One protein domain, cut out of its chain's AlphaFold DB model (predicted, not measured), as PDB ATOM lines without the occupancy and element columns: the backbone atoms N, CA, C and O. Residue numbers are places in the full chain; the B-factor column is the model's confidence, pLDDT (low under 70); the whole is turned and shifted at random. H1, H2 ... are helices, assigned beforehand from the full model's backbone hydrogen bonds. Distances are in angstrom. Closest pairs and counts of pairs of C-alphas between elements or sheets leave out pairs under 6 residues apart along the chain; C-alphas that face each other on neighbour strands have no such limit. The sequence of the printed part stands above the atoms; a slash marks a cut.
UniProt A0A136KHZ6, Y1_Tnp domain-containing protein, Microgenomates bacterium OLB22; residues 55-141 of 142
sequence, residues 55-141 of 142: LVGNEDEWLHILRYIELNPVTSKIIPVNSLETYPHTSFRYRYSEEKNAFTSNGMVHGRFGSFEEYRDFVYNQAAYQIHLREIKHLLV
ATOM      1  N   LEU A  55      20.423 -14.756  -2.382       95.69
ATOM      2  CA  LEU A  55      19.317 -15.195  -1.535       95.69
ATOM      3  C   LEU A  55      18.088 -14.322  -1.814       95.69
ATOM      4  O   LEU A  55      18.207 -13.101  -1.903       95.69
ATOM      5  N   VAL A  56      16.931 -14.963  -1.943       96.12
ATOM      6  CA  VAL A  56      15.628 -14.301  -2.035       96.12
ATOM      7  C   VAL A  56      15.020 -14.330  -0.643       96.12
ATOM      8  O   VAL A  56      14.730 -15.410  -0.128       96.12
ATOM      9  N   GLY A  57      14.928 -13.166  -0.005       94.56
ATOM     10  CA  GLY A  57      14.594 -13.060   1.413       94.56
ATOM     11  C   GLY A  57      13.104 -12.898   1.693       94.56
ATOM     12  O   GLY A  57      12.659 -13.233   2.787       94.56
ATOM     13  N   ASN A  58      12.332 -12.390   0.731       96.12
ATOM     14  CA  ASN A  58      10.908 -12.112   0.908       96.12
ATOM     15  C   ASN A  58      10.095 -12.359  -0.374       96.12
ATOM     16  O   ASN A  58      10.640 -12.657  -1.440       96.12
ATOM     17  N   GLU A  59       8.773 -12.261  -0.243       95.62
ATOM     18  CA  GLU A  59       7.830 -12.514  -1.332       95.62
ATOM     19  C   GLU A  59       7.937 -11.482  -2.461       95.62
ATOM     20  O   GLU A  59       7.908 -11.866  -3.627       95.62
ATOM     21  N   ASP A  60       8.131 -10.200  -2.150       95.88
ATOM     22  CA  ASP A  60       8.253  -9.150  -3.170       95.88
ATOM     23  C   ASP A  60       9.490  -9.360  -4.054       95.88
ATOM     24  O   ASP A  60       9.420  -9.265  -5.283       95.88
ATOM     25  N   GLU A  61      10.627  -9.715  -3.447       96.25
ATOM     26  CA  GLU A  61      11.836 -10.111  -4.168       96.25
ATOM     27  C   GLU A  61      11.588 -11.359  -5.019       96.25
ATOM     28  O   GLU A  61      12.025 -11.423  -6.171       96.25
ATOM     29  N   TRP A  62      10.873 -12.345  -4.472       96.75
ATOM     30  CA  TRP A  62      10.529 -13.572  -5.185       96.75
ATOM     31  C   TRP A  62       9.658 -13.292  -6.413       96.75
ATOM     32  O   TRP A  62       9.990 -13.762  -7.501       96.75
ATOM     33  N   LEU A  63       8.607 -12.481  -6.271       96.31
ATOM     34  CA  LEU A  63       7.737 -12.048  -7.365       96.31
ATOM     35  C   LEU A  63       8.542 -11.301  -8.431       96.31
ATOM     36  O   LEU A  63       8.465 -11.623  -9.619       96.31
ATOM     37  N   HIS A  64       9.362 -10.335  -8.016       94.75
ATOM     38  CA  HIS A  64      10.192  -9.572  -8.938       94.75
ATOM     39  C   HIS A  64      11.119 -10.481  -9.759       94.75
ATOM     40  O   HIS A  64      11.175 -10.365 -10.985       94.75
ATOM     41  N   ILE A  65      11.814 -11.415  -9.105       95.56
ATOM     42  CA  ILE A  65      12.752 -12.332  -9.762       95.56
ATOM     43  C   ILE A  65      12.015 -13.340 -10.646       95.56
ATOM     44  O   ILE A  65      12.464 -13.597 -11.763       95.56
ATOM     45  N   LEU A  66      10.886 -13.885 -10.186       95.94
ATOM     46  CA  LEU A  66      10.052 -14.795 -10.971       95.94
ATOM     47  C   LEU A  66       9.676 -14.150 -12.305       95.94
ATOM     48  O   LEU A  66       9.981 -14.699 -13.360       95.94
ATOM     49  N   ARG A  67       9.107 -12.941 -12.260       95.50
ATOM     50  CA  ARG A  67       8.763 -12.186 -13.466       95.50
ATOM     51  C   ARG A  67       9.994 -11.898 -14.327       95.50
ATOM     52  O   ARG A  67       9.950 -12.101 -15.538       95.50
ATOM     53  N   TYR A  68      11.082 -11.435 -13.708       94.25
ATOM     54  CA  TYR A  68      12.313 -11.091 -14.417       94.25
ATOM     55  C   TYR A  68      12.839 -12.257 -15.258       94.25
ATOM     56  O   TYR A  68      13.242 -12.051 -16.406       94.25
ATOM     57  N   ILE A  69      12.816 -13.470 -14.693       94.50
ATOM     58  CA  ILE A  69      13.273 -14.694 -15.354       94.50
ATOM     59  C   ILE A  69      12.356 -15.059 -16.520       94.50
ATOM     60  O   ILE A  69      12.861 -15.287 -17.618       94.50
ATOM     61  N   GLU A  70      11.035 -15.074 -16.315       94.94
ATOM     62  CA  GLU A  70      10.084 -15.436 -17.377       94.94
ATOM     63  C   GLU A  70      10.170 -14.453 -18.558       94.94
ATOM     64  O   GLU A  70      10.174 -14.865 -19.715       94.94
ATOM     65  N   LEU A  71      10.349 -13.156 -18.290       94.81
ATOM     66  CA  LEU A  71      10.504 -12.125 -19.323       94.81
ATOM     67  C   LEU A  71      11.923 -12.019 -19.905       94.81
ATOM     68  O   LEU A  71      12.165 -11.203 -20.804       94.81
ATOM     69  N   ASN A  72      12.894 -12.799 -19.425       93.25
ATOM     70  CA  ASN A  72      14.272 -12.676 -19.893       93.25
ATOM     71  C   ASN A  72      14.420 -12.910 -21.410       93.25
ATOM     72  O   ASN A  72      15.073 -12.084 -22.050       93.25
ATOM     73  N   PRO A  73      13.803 -13.937 -22.030       93.38
ATOM     74  CA  PRO A  73      13.926 -14.152 -23.473       93.38
ATOM     75  C   PRO A  73      13.355 -13.000 -24.302       93.38
ATOM     76  O   PRO A  73      13.934 -12.630 -25.324       93.38
ATOM     77  N   VAL A  74      12.265 -12.390 -23.828       93.06
ATOM     78  CA  VAL A  74      11.641 -11.222 -24.465       93.06
ATOM     79  C   VAL A  74      12.566 -10.013 -24.371       93.06
ATOM     80  O   VAL A  74      12.920  -9.397 -25.371       93.06
ATOM     81  N   THR A  75      13.027  -9.695 -23.162       91.06
ATOM     82  CA  THR A  75      13.882  -8.522 -22.926       91.06
ATOM     83  C   THR A  75      15.267  -8.675 -23.553       91.06
ATOM     84  O   THR A  75      15.879  -7.687 -23.944       91.06
ATOM     85  N   SER A  76      15.758  -9.908 -23.710       89.06
ATOM     86  CA  SER A  76      16.989 -10.229 -24.446       89.06
ATOM     87  C   SER A  76      16.819 -10.179 -25.965       89.06
ATOM     88  O   SER A  76      17.786 -10.462 -26.668       89.06
ATOM     89  N   LYS A  77      15.624  -9.842 -26.473       89.94
ATOM     90  CA  LYS A  77      15.286  -9.838 -27.904       89.94
ATOM     91  C   LYS A  77      15.509 -11.204 -28.577       89.94
ATOM     92  O   LYS A  77      15.762 -11.267 -29.773       89.94
ATOM     93  N   ILE A  78      15.424 -12.297 -27.808       91.50
ATOM     94  CA  ILE A  78      15.515 -13.674 -28.328       91.50
ATOM     95  C   ILE A  78      14.187 -14.063 -28.982       91.50
ATOM     96  O   ILE A  78      14.173 -14.720 -30.017       91.50
ATOM     97  N   ILE A  79      13.077 -13.646 -28.374       94.12
ATOM     98  CA  ILE A  79      11.722 -13.865 -28.878       94.12
ATOM     99  C   ILE A  79      10.898 -12.579 -28.778       94.12
ATOM    100  O   ILE A  79      11.176 -11.742 -27.913       94.12
ATOM    101  N   PRO A  80       9.854 -12.416 -29.604       93.31
ATOM    102  CA  PRO A  80       8.858 -11.382 -29.374       93.31
ATOM    103  C   PRO A  80       7.952 -11.752 -28.184       93.31
ATOM    104  O   PRO A  80       7.792 -12.920 -27.825       93.31
ATOM    105  N   VAL A  81       7.340 -10.743 -27.557       92.75
ATOM    106  CA  VAL A  81       6.548 -10.900 -26.319       92.75
ATOM    107  C   VAL A  81       5.330 -11.823 -26.479       92.75
ATOM    108  O   VAL A  81       4.940 -12.524 -25.545       92.75
ATOM    109  N   ASN A  82       4.756 -11.875 -27.681       92.94
ATOM    110  CA  ASN A  82       3.630 -12.744 -28.027       92.94
ATOM    111  C   ASN A  82       4.024 -14.223 -28.185       92.94
ATOM    112  O   ASN A  82       3.144 -15.069 -28.295       92.94
ATOM    113  N   SER A  83       5.319 -14.555 -28.187       95.25
ATOM    114  CA  SER A  83       5.800 -15.941 -28.249       95.25
ATOM    115  C   SER A  83       6.142 -16.537 -26.883       95.25
ATOM    116  O   SER A  83       6.506 -17.708 -26.819       95.25
ATOM    117  N   LEU A  84       6.047 -15.770 -25.790       94.06
ATOM    118  CA  LEU A  84       6.454 -16.243 -24.462       94.06
ATOM    119  C   LEU A  84       5.680 -17.493 -24.018       94.06
ATOM    120  O   LEU A  84       6.277 -18.424 -23.486       94.06
ATOM    121  N   GLU A  85       4.377 -17.550 -24.298       93.69
ATOM    122  CA  GLU A  85       3.504 -18.643 -23.851       93.69
ATOM    123  C   GLU A  85       3.853 -20.005 -24.468       93.69
ATOM    124  O   GLU A  85       3.587 -21.043 -23.870       93.69
ATOM    125  N   THR A  86       4.481 -20.020 -25.646       92.62
ATOM    126  CA  THR A  86       4.855 -21.253 -26.360       92.62
ATOM    127  C   THR A  86       6.353 -21.544 -26.300       92.62
ATOM    128  O   THR A  86       6.794 -22.638 -26.674       92.62
ATOM    129  N   TYR A  87       7.156 -20.604 -25.796       92.56
ATOM    130  CA  TYR A  87       8.608 -20.700 -25.834       92.56
ATOM    131  C   TYR A  87       9.137 -21.820 -24.913       92.56
ATOM    132  O   TYR A  87       8.948 -21.764 -23.694       92.56
ATOM    133  N   PRO A  88       9.834 -22.839 -25.458       89.88
ATOM    134  CA  PRO A  88      10.191 -24.051 -24.715       89.88
ATOM    135  C   PRO A  88      11.260 -23.844 -23.634       89.88
ATOM    136  O   PRO A  88      11.408 -24.682 -22.750       89.88
ATOM    137  N   HIS A  89      12.016 -22.746 -23.684       90.69
ATOM    138  CA  HIS A  89      13.149 -22.510 -22.782       90.69
ATOM    139  C   HIS A  89      12.799 -21.602 -21.593       90.69
ATOM    140  O   HIS A  89      13.664 -20.911 -21.060       90.69
ATOM    141  N   THR A  90      11.531 -21.606 -21.172       91.62
ATOM    142  CA  THR A  90      11.040 -20.930 -19.959       91.62
ATOM    143  C   THR A  90      10.149 -21.862 -19.158       91.62
ATOM    144  O   THR A  90       9.587 -22.814 -19.700       91.62
ATOM    145  N   SER A  91       9.991 -21.582 -17.863       92.56
ATOM    146  CA  SER A  91       9.004 -22.285 -17.046       92.56
ATOM    147  C   SER A  91       7.573 -21.829 -17.329       92.56
ATOM    148  O   SER A  91       6.656 -22.582 -17.012       92.56
ATOM    149  N   PHE A  92       7.381 -20.652 -17.939       93.62
ATOM    150  CA  PHE A  92       6.084 -20.028 -18.194       93.62
ATOM    151  C   PHE A  92       5.055 -21.003 -18.785       93.62
ATOM    152  O   PHE A  92       4.010 -21.231 -18.177       93.62
ATOM    153  N   ARG A  93       5.393 -21.666 -19.900       90.38
ATOM    154  CA  ARG A  93       4.499 -22.624 -20.580       90.38
ATOM    155  C   ARG A  93       4.133 -23.857 -19.744       90.38
ATOM    156  O   ARG A  93       3.151 -24.523 -20.036       90.38
ATOM    157  N   TYR A  94       4.924 -24.181 -18.721       91.12
ATOM    158  CA  TYR A  94       4.750 -25.371 -17.883       91.12
ATOM    159  C   TYR A  94       4.018 -25.074 -16.568       91.12
ATOM    160  O   TYR A  94       3.747 -25.996 -15.798       91.12
ATOM    161  N   ARG A  95       3.720 -23.802 -16.258       90.25
ATOM    162  CA  ARG A  95       3.142 -23.428 -14.956       90.25
ATOM    163  C   ARG A  95       1.730 -23.963 -14.769       90.25
ATOM    164  O   ARG A  95       1.440 -24.497 -13.708       90.25
ATOM    165  N   TYR A  96       0.885 -23.866 -15.787       86.75
ATOM    166  CA  TYR A  96      -0.520 -24.298 -15.734       86.75
ATOM    167  C   TYR A  96      -0.884 -25.258 -16.876       86.75
ATOM    168  O   TYR A  96      -2.055 -25.494 -17.141       86.75
ATOM    169  N   SER A  97       0.125 -25.821 -17.544       85.50
ATOM    170  CA  SER A  97      -0.067 -26.831 -18.585       85.50
ATOM    171  C   SER A  97      -0.154 -28.235 -17.983       85.50
ATOM    172  O   SER A  97       0.453 -28.525 -16.949       85.50
ATOM    173  N   GLU A  98      -0.871 -29.129 -18.666       83.25
ATOM    174  CA  GLU A  98      -0.808 -30.573 -18.410       83.25
ATOM    175  C   GLU A  98       0.576 -31.149 -18.746       83.25
ATOM    176  O   GLU A  98       0.989 -32.172 -18.191       83.25
ATOM    177  N   GLU A  99       1.320 -30.471 -19.625       83.69
ATOM    178  CA  GLU A  99       2.699 -30.799 -19.955       83.69
ATOM    179  C   GLU A  99       3.597 -30.560 -18.738       83.69
ATOM    180  O   GLU A  99       3.828 -29.430 -18.300       83.69
ATOM    181  N   LYS A 100       4.147 -31.648 -18.199       78.62
ATOM    182  CA  LYS A 100       5.092 -31.600 -17.084       78.62
ATOM    183  C   LYS A 100       6.515 -31.692 -17.608       78.62
ATOM    184  O   LYS A 100       6.817 -32.508 -18.475       78.62
ATOM    185  N   ASN A 101       7.414 -30.918 -17.009       82.44
ATOM    186  CA  ASN A 101       8.848 -31.134 -17.147       82.44
ATOM    187  C   ASN A 101       9.450 -31.529 -15.792       82.44
ATOM    188  O   ASN A 101       8.912 -31.203 -14.735       82.44
ATOM    189  N   ALA A 102      10.580 -32.232 -15.822       80.69
ATOM    190  CA  ALA A 102      11.239 -32.721 -14.610       80.69
ATOM    191  C   ALA A 102      11.927 -31.615 -13.778       80.69
ATOM    192  O   ALA A 102      12.438 -31.891 -12.697       80.69
ATOM    193  N   PHE A 103      11.973 -30.377 -14.281       82.31
ATOM    194  CA  PHE A 103      12.784 -29.290 -13.726       82.31
ATOM    195  C   PHE A 103      11.968 -28.201 -13.019       82.31
ATOM    196  O   PHE A 103      12.541 -27.386 -12.298       82.31
ATOM    197  N   THR A 104      10.648 -28.166 -13.207       86.62
ATOM    198  CA  THR A 104       9.790 -27.075 -12.734       86.62
ATOM    199  C   THR A 104       8.895 -27.559 -11.607       86.62
ATOM    200  O   THR A 104       8.177 -28.547 -11.735       86.62
ATOM    201  N   SER A 105       8.911 -26.822 -10.498       87.88
ATOM    202  CA  SER A 105       7.934 -26.977  -9.423       87.88
ATOM    203  C   SER A 105       6.925 -25.832  -9.490       87.88
ATOM    204  O   SER A 105       7.306 -24.661  -9.570       87.88
ATOM    205  N   ASN A 106       5.634 -26.172  -9.465       90.00
ATOM    206  CA  ASN A 106       4.556 -25.189  -9.608       90.00
ATOM    207  C   ASN A 106       3.884 -24.813  -8.284       90.00
ATOM    208  O   ASN A 106       3.207 -23.798  -8.235       90.00
ATOM    209  N   GLY A 107       4.138 -25.546  -7.193       91.38
ATOM    210  CA  GLY A 107       3.426 -25.359  -5.922       91.38
ATOM    211  C   GLY A 107       3.450 -23.931  -5.363       91.38
ATOM    212  O   GLY A 107       2.412 -23.443  -4.937       91.38
ATOM    213  N   MET A 108       4.589 -23.225  -5.404       92.38
ATOM    214  CA  MET A 108       4.640 -21.826  -4.934       92.38
ATOM    215  C   MET A 108       3.919 -20.854  -5.876       92.38
ATOM    216  O   MET A 108       3.326 -19.889  -5.413       92.38
ATOM    217  N   VAL A 109       3.950 -21.110  -7.188       94.62
ATOM    218  CA  VAL A 109       3.237 -20.283  -8.173       94.62
ATOM    219  C   VAL A 109       1.733 -20.499  -8.027       94.62
ATOM    220  O   VAL A 109       1.004 -19.536  -7.858       94.62
ATOM    221  N   HIS A 110       1.282 -21.752  -7.971       94.38
ATOM    222  CA  HIS A 110      -0.124 -22.109  -7.751       94.38
ATOM    223  C   HIS A 110      -0.662 -21.628  -6.408       94.38
ATOM    224  O   HIS A 110      -1.804 -21.201  -6.324       94.38
ATOM    225  N   GLY A 111       0.155 -21.671  -5.354       94.44
ATOM    226  CA  GLY A 111      -0.233 -21.127  -4.054       94.44
ATOM    227  C   GLY A 111      -0.392 -19.605  -4.064       94.44
ATOM    228  O   GLY A 111      -1.118 -19.073  -3.230       94.44
ATOM    229  N   ARG A 112       0.273 -18.905  -4.995       95.81
ATOM    230  CA  ARG A 112       0.236 -17.442  -5.094       95.81
ATOM    231  C   ARG A 112      -0.789 -16.909  -6.093       95.81
ATOM    232  O   ARG A 112      -1.335 -15.827  -5.868       95.81
ATOM    233  N   PHE A 113      -0.978 -17.610  -7.202       96.25
ATOM    234  CA  PHE A 113      -1.845 -17.217  -8.305       96.25
ATOM    235  C   PHE A 113      -2.924 -18.286  -8.467       96.25
ATOM    236  O   PHE A 113      -2.617 -19.460  -8.691       96.25
ATOM    237  N   GLY A 114      -4.187 -17.885  -8.346       89.88
ATOM    238  CA  GLY A 114      -5.331 -18.789  -8.383       89.88
ATOM    239  C   GLY A 114      -5.591 -19.379  -9.767       89.88
ATOM    240  O   GLY A 114      -6.193 -20.447  -9.872       89.88
ATOM    241  N   SER A 115      -5.105 -18.730 -10.827       94.19
ATOM    242  CA  SER A 115      -5.274 -19.187 -12.206       94.19
ATOM    243  C   SER A 115      -4.076 -18.862 -13.100       94.19
ATOM    244  O   SER A 115      -3.173 -18.101 -12.733       94.19
ATOM    245  N   PHE A 116      -4.076 -19.447 -14.302       93.81
ATOM    246  CA  PHE A 116      -3.104 -19.103 -15.334       93.81
ATOM    247  C   PHE A 116      -3.251 -17.644 -15.766       93.81
ATOM    248  O   PHE A 116      -2.245 -16.975 -15.968       93.81
ATOM    249  N   GLU A 117      -4.479 -17.141 -15.866       95.81
ATOM    250  CA  GLU A 117      -4.794 -15.770 -16.261       95.81
ATOM    251  C   GLU A 117      -4.213 -14.767 -15.262       95.81
ATOM    252  O   GLU A 117      -3.524 -13.836 -15.669       95.81
ATOM    253  N   GLU A 118      -4.379 -15.001 -13.956       96.50
ATOM    254  CA  GLU A 118      -3.782 -14.153 -12.919       96.50
ATOM    255  C   GLU A 118      -2.251 -14.153 -12.990       96.50
ATOM    256  O   GLU A 118      -1.611 -13.102 -12.888       96.50
ATOM    257  N   TYR A 119      -1.646 -15.329 -13.183       96.62
ATOM    258  CA  TYR A 119      -0.198 -15.451 -13.333       96.62
ATOM    259  C   TYR A 119       0.305 -14.744 -14.596       96.62
ATOM    260  O   TYR A 119       1.309 -14.029 -14.572       96.62
ATOM    261  N   ARG A 120      -0.409 -14.926 -15.705       96.00
ATOM    262  CA  ARG A 120      -0.127 -14.304 -16.992       96.00
ATOM    263  C   ARG A 120      -0.194 -12.789 -16.868       96.00
ATOM    264  O   ARG A 120       0.785 -12.124 -17.194       96.00
ATOM    265  N   ASP A 121      -1.274 -12.244 -16.325       96.12
ATOM    266  CA  ASP A 121      -1.425 -10.803 -16.122       96.12
ATOM    267  C   ASP A 121      -0.316 -10.254 -15.220       96.12
ATOM    268  O   ASP A 121       0.291  -9.224 -15.524       96.12
ATOM    269  N   PHE A 122       0.039 -10.987 -14.162       96.31
ATOM    270  CA  PHE A 122       1.178 -10.653 -13.316       96.31
ATOM    271  C   PHE A 122       2.509 -10.599 -14.080       96.31
ATOM    272  O   PHE A 122       3.330  -9.730 -13.782       96.31
ATOM    273  N   VAL A 123       2.771 -11.508 -15.019       95.81
ATOM    274  CA  VAL A 123       4.014 -11.494 -15.805       95.81
ATOM    275  C   VAL A 123       3.990 -10.359 -16.829       95.81
ATOM    276  O   VAL A 123       4.950  -9.590 -16.919       95.81
ATOM    277  N   TYR A 124       2.893 -10.215 -17.573       95.50
ATOM    278  CA  TYR A 124       2.790  -9.281 -18.694       95.50
ATOM    279  C   TYR A 124       2.653  -7.813 -18.268       95.50
ATOM    280  O   TYR A 124       3.140  -6.940 -18.991       95.50
ATOM    281  N   ASN A 125       2.076  -7.515 -17.097       93.44
ATOM    282  CA  ASN A 125       1.824  -6.135 -16.649       93.44
ATOM    283  C   ASN A 125       3.081  -5.250 -16.533       93.44
ATOM    284  O   ASN A 125       2.974  -4.028 -16.471       93.44
ATOM    285  N   GLN A 126       4.271  -5.848 -16.506       87.88
ATOM    286  CA  GLN A 126       5.552  -5.158 -16.336       87.88
ATOM    287  C   GLN A 126       6.545  -5.502 -17.458       87.88
ATOM    288  O   GLN A 126       7.719  -5.134 -17.390       87.88
ATOM    289  N   ALA A 127       6.076  -6.154 -18.530       87.19
ATOM    290  CA  ALA A 127       6.895  -6.491 -19.691       87.19
ATOM    291  C   ALA A 127       7.490  -5.247 -20.362       87.19
ATOM    292  O   ALA A 127       8.700  -5.183 -20.573       87.19
ATOM    293  N   ALA A 128       6.662  -4.230 -20.623       86.38
ATOM    294  CA  ALA A 128       7.109  -2.975 -21.226       86.38
ATOM    295  C   ALA A 128       8.156  -2.256 -20.360       86.38
ATOM    296  O   ALA A 128       9.187  -1.818 -20.867       86.38
ATOM    297  N   TYR A 129       7.933  -2.204 -19.043       86.31
ATOM    298  CA  TYR A 129       8.871  -1.600 -18.100       86.31
ATOM    299  C   TYR A 129      10.225  -2.321 -18.091       86.31
ATOM    300  O   TYR A 129      11.270  -1.677 -18.165       86.31
ATOM    301  N   GLN A 130      10.232  -3.657 -18.061       86.19
ATOM    302  CA  GLN A 130      11.479  -4.424 -18.060       86.19
ATOM    303  C   GLN A 130      12.247  -4.299 -19.384       86.19
ATOM    304  O   GLN A 130      13.479  -4.257 -19.369       86.19
ATOM    305  N   ILE A 131      11.539  -4.220 -20.517       84.38
ATOM    306  CA  ILE A 131      12.142  -3.932 -21.827       84.38
ATOM    307  C   ILE A 131      12.811  -2.553 -21.784       84.38
ATOM    308  O   ILE A 131      14.007  -2.453 -22.054       84.38
ATOM    309  N   HIS A 132      12.082  -1.527 -21.342       85.38
ATOM    310  CA  HIS A 132      12.582  -0.156 -21.280       85.38
ATOM    311  C   HIS A 132      13.789   0.002 -20.341       85.38
ATOM    312  O   HIS A 132      14.800   0.599 -20.707       85.38
ATOM    313  N   LEU A 133      13.748  -0.603 -19.149       84.00
ATOM    314  CA  LEU A 133      14.887  -0.613 -18.223       84.00
ATOM    315  C   LEU A 133      16.147  -1.219 -18.843       84.00
ATOM    316  O   LEU A 133      17.261  -0.796 -18.530       84.00
ATOM    317  N   ARG A 134      15.991  -2.247 -19.680       80.62
ATOM    318  CA  ARG A 134      17.126  -2.886 -20.344       80.62
ATOM    319  C   ARG A 134      17.709  -2.009 -21.443       80.62
ATOM    320  O   ARG A 134      18.927  -1.989 -21.589       80.62
ATOM    321  N   GLU A 135      16.869  -1.274 -22.161       81.94
ATOM    322  CA  GLU A 135      17.308  -0.265 -23.128       81.94
ATOM    323  C   GLU A 135      18.088   0.853 -22.433       81.94
ATOM    324  O   GLU A 135      19.208   1.143 -22.840       81.94
ATOM    325  N   ILE A 136      17.574   1.392 -21.320       79.38
ATOM    326  CA  ILE A 136      18.290   2.397 -20.517       79.38
ATOM    327  C   ILE A 136      19.638   1.854 -20.035       79.38
ATOM    328  O   ILE A 136      20.656   2.522 -20.181       79.38
ATOM    329  N   LYS A 137      19.679   0.635 -19.479       75.69
ATOM    330  CA  LYS A 137      20.943   0.026 -19.033       75.69
ATOM    331  C   LYS A 137      21.965  -0.094 -20.157       75.69
ATOM    332  O   LYS A 137      23.145   0.054 -19.886       75.69
ATOM    333  N   HIS A 138      21.529  -0.378 -21.380       70.31
ATOM    334  CA  HIS A 138      22.432  -0.451 -22.523       70.31
ATOM    335  C   HIS A 138      23.000   0.926 -22.892       70.31
ATOM    336  O   HIS A 138      24.161   1.006 -23.252       70.31
ATOM    337  N   LEU A 139      22.219   1.999 -22.726       74.12
ATOM    338  CA  LEU A 139      22.656   3.382 -22.967       74.12
ATOM    339  C   LEU A 139      23.573   3.949 -21.869       74.12
ATOM    340  O   LEU A 139      24.256   4.939 -22.097       74.12
ATOM    341  N   LEU A 140      23.545   3.377 -20.661       69.88
ATOM    342  CA  LEU A 140      24.357   3.822 -19.517       69.88
ATOM    343  C   LEU A 140      25.698   3.082 -19.395       69.88
ATOM    344  O   LEU A 140      26.482   3.400 -18.503       69.88
ATOM    345  N   VAL A 141      25.929   2.063 -20.223       55.69
ATOM    346  CA  VAL A 141      27.141   1.238 -20.208       55.69
ATOM    347  C   VAL A 141      27.869   1.458 -21.533       55.69
ATOM    348  O   VAL A 141      27.891   0.570 -22.379       55.69
TER     349      VAL A 141
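This is residues 55 to 141 of the 142 residues of the protein "Y1_Tnp domain-containing protein" of Microgenomates bacterium OLB22 (UniProt A0A136KHZ6). H5 and H6 follow each other in a long row, H1 meets H5 end to end at a corner, and H2 packs on H6. The loop of residues 87 to 106 and H4 lie toward H5, while residues 136 to 141 stick out beyond. The 87 printed residues have six named helices, H1 to H6, and no named strand: all helix, compact, radius of gyration of the C-alphas 13.5 A, spans 41 by 30 by 23 A.

Start at H6, residues 127 to 139; it touches H2, residues 72 to 75, closest at C-alphas 131 and 75, 5.0 A. H2 only just touches H3, residues 81 to 86, with 3 pairs of C-alphas within 8 A, closest 74 and 81, 5.4 A. H1, residues 59 to 70, and H5, residues 116 to 124, touch only at their ends, only just, with 3 such pairs, closest 67 and 123, 5.3 A, about perpendicular at 82 degrees. H4, residues 107 to 112, is close to H5 but not clearly touching, closest 109 and 119, 7.9 A. Every O i to N i+4 pair is within hydrogen-bond range in H1, H4, H5 and H6; H3 has 0 of 2, but 2 of 3 O i to N i+3 pairs.

Find C-alpha 59 at (7.830, -12.514, -1.332); H1 runs 16.5 A from there. H6 runs 18.9 A to C-alpha 139 at (22.656, 3.382, -22.967).

C-alphas 98 and 140 are farthest apart, 42.6 A. The printed part has no cut; H3 to H4 is a long link. Residues 140 to 141 have pLDDT under 70.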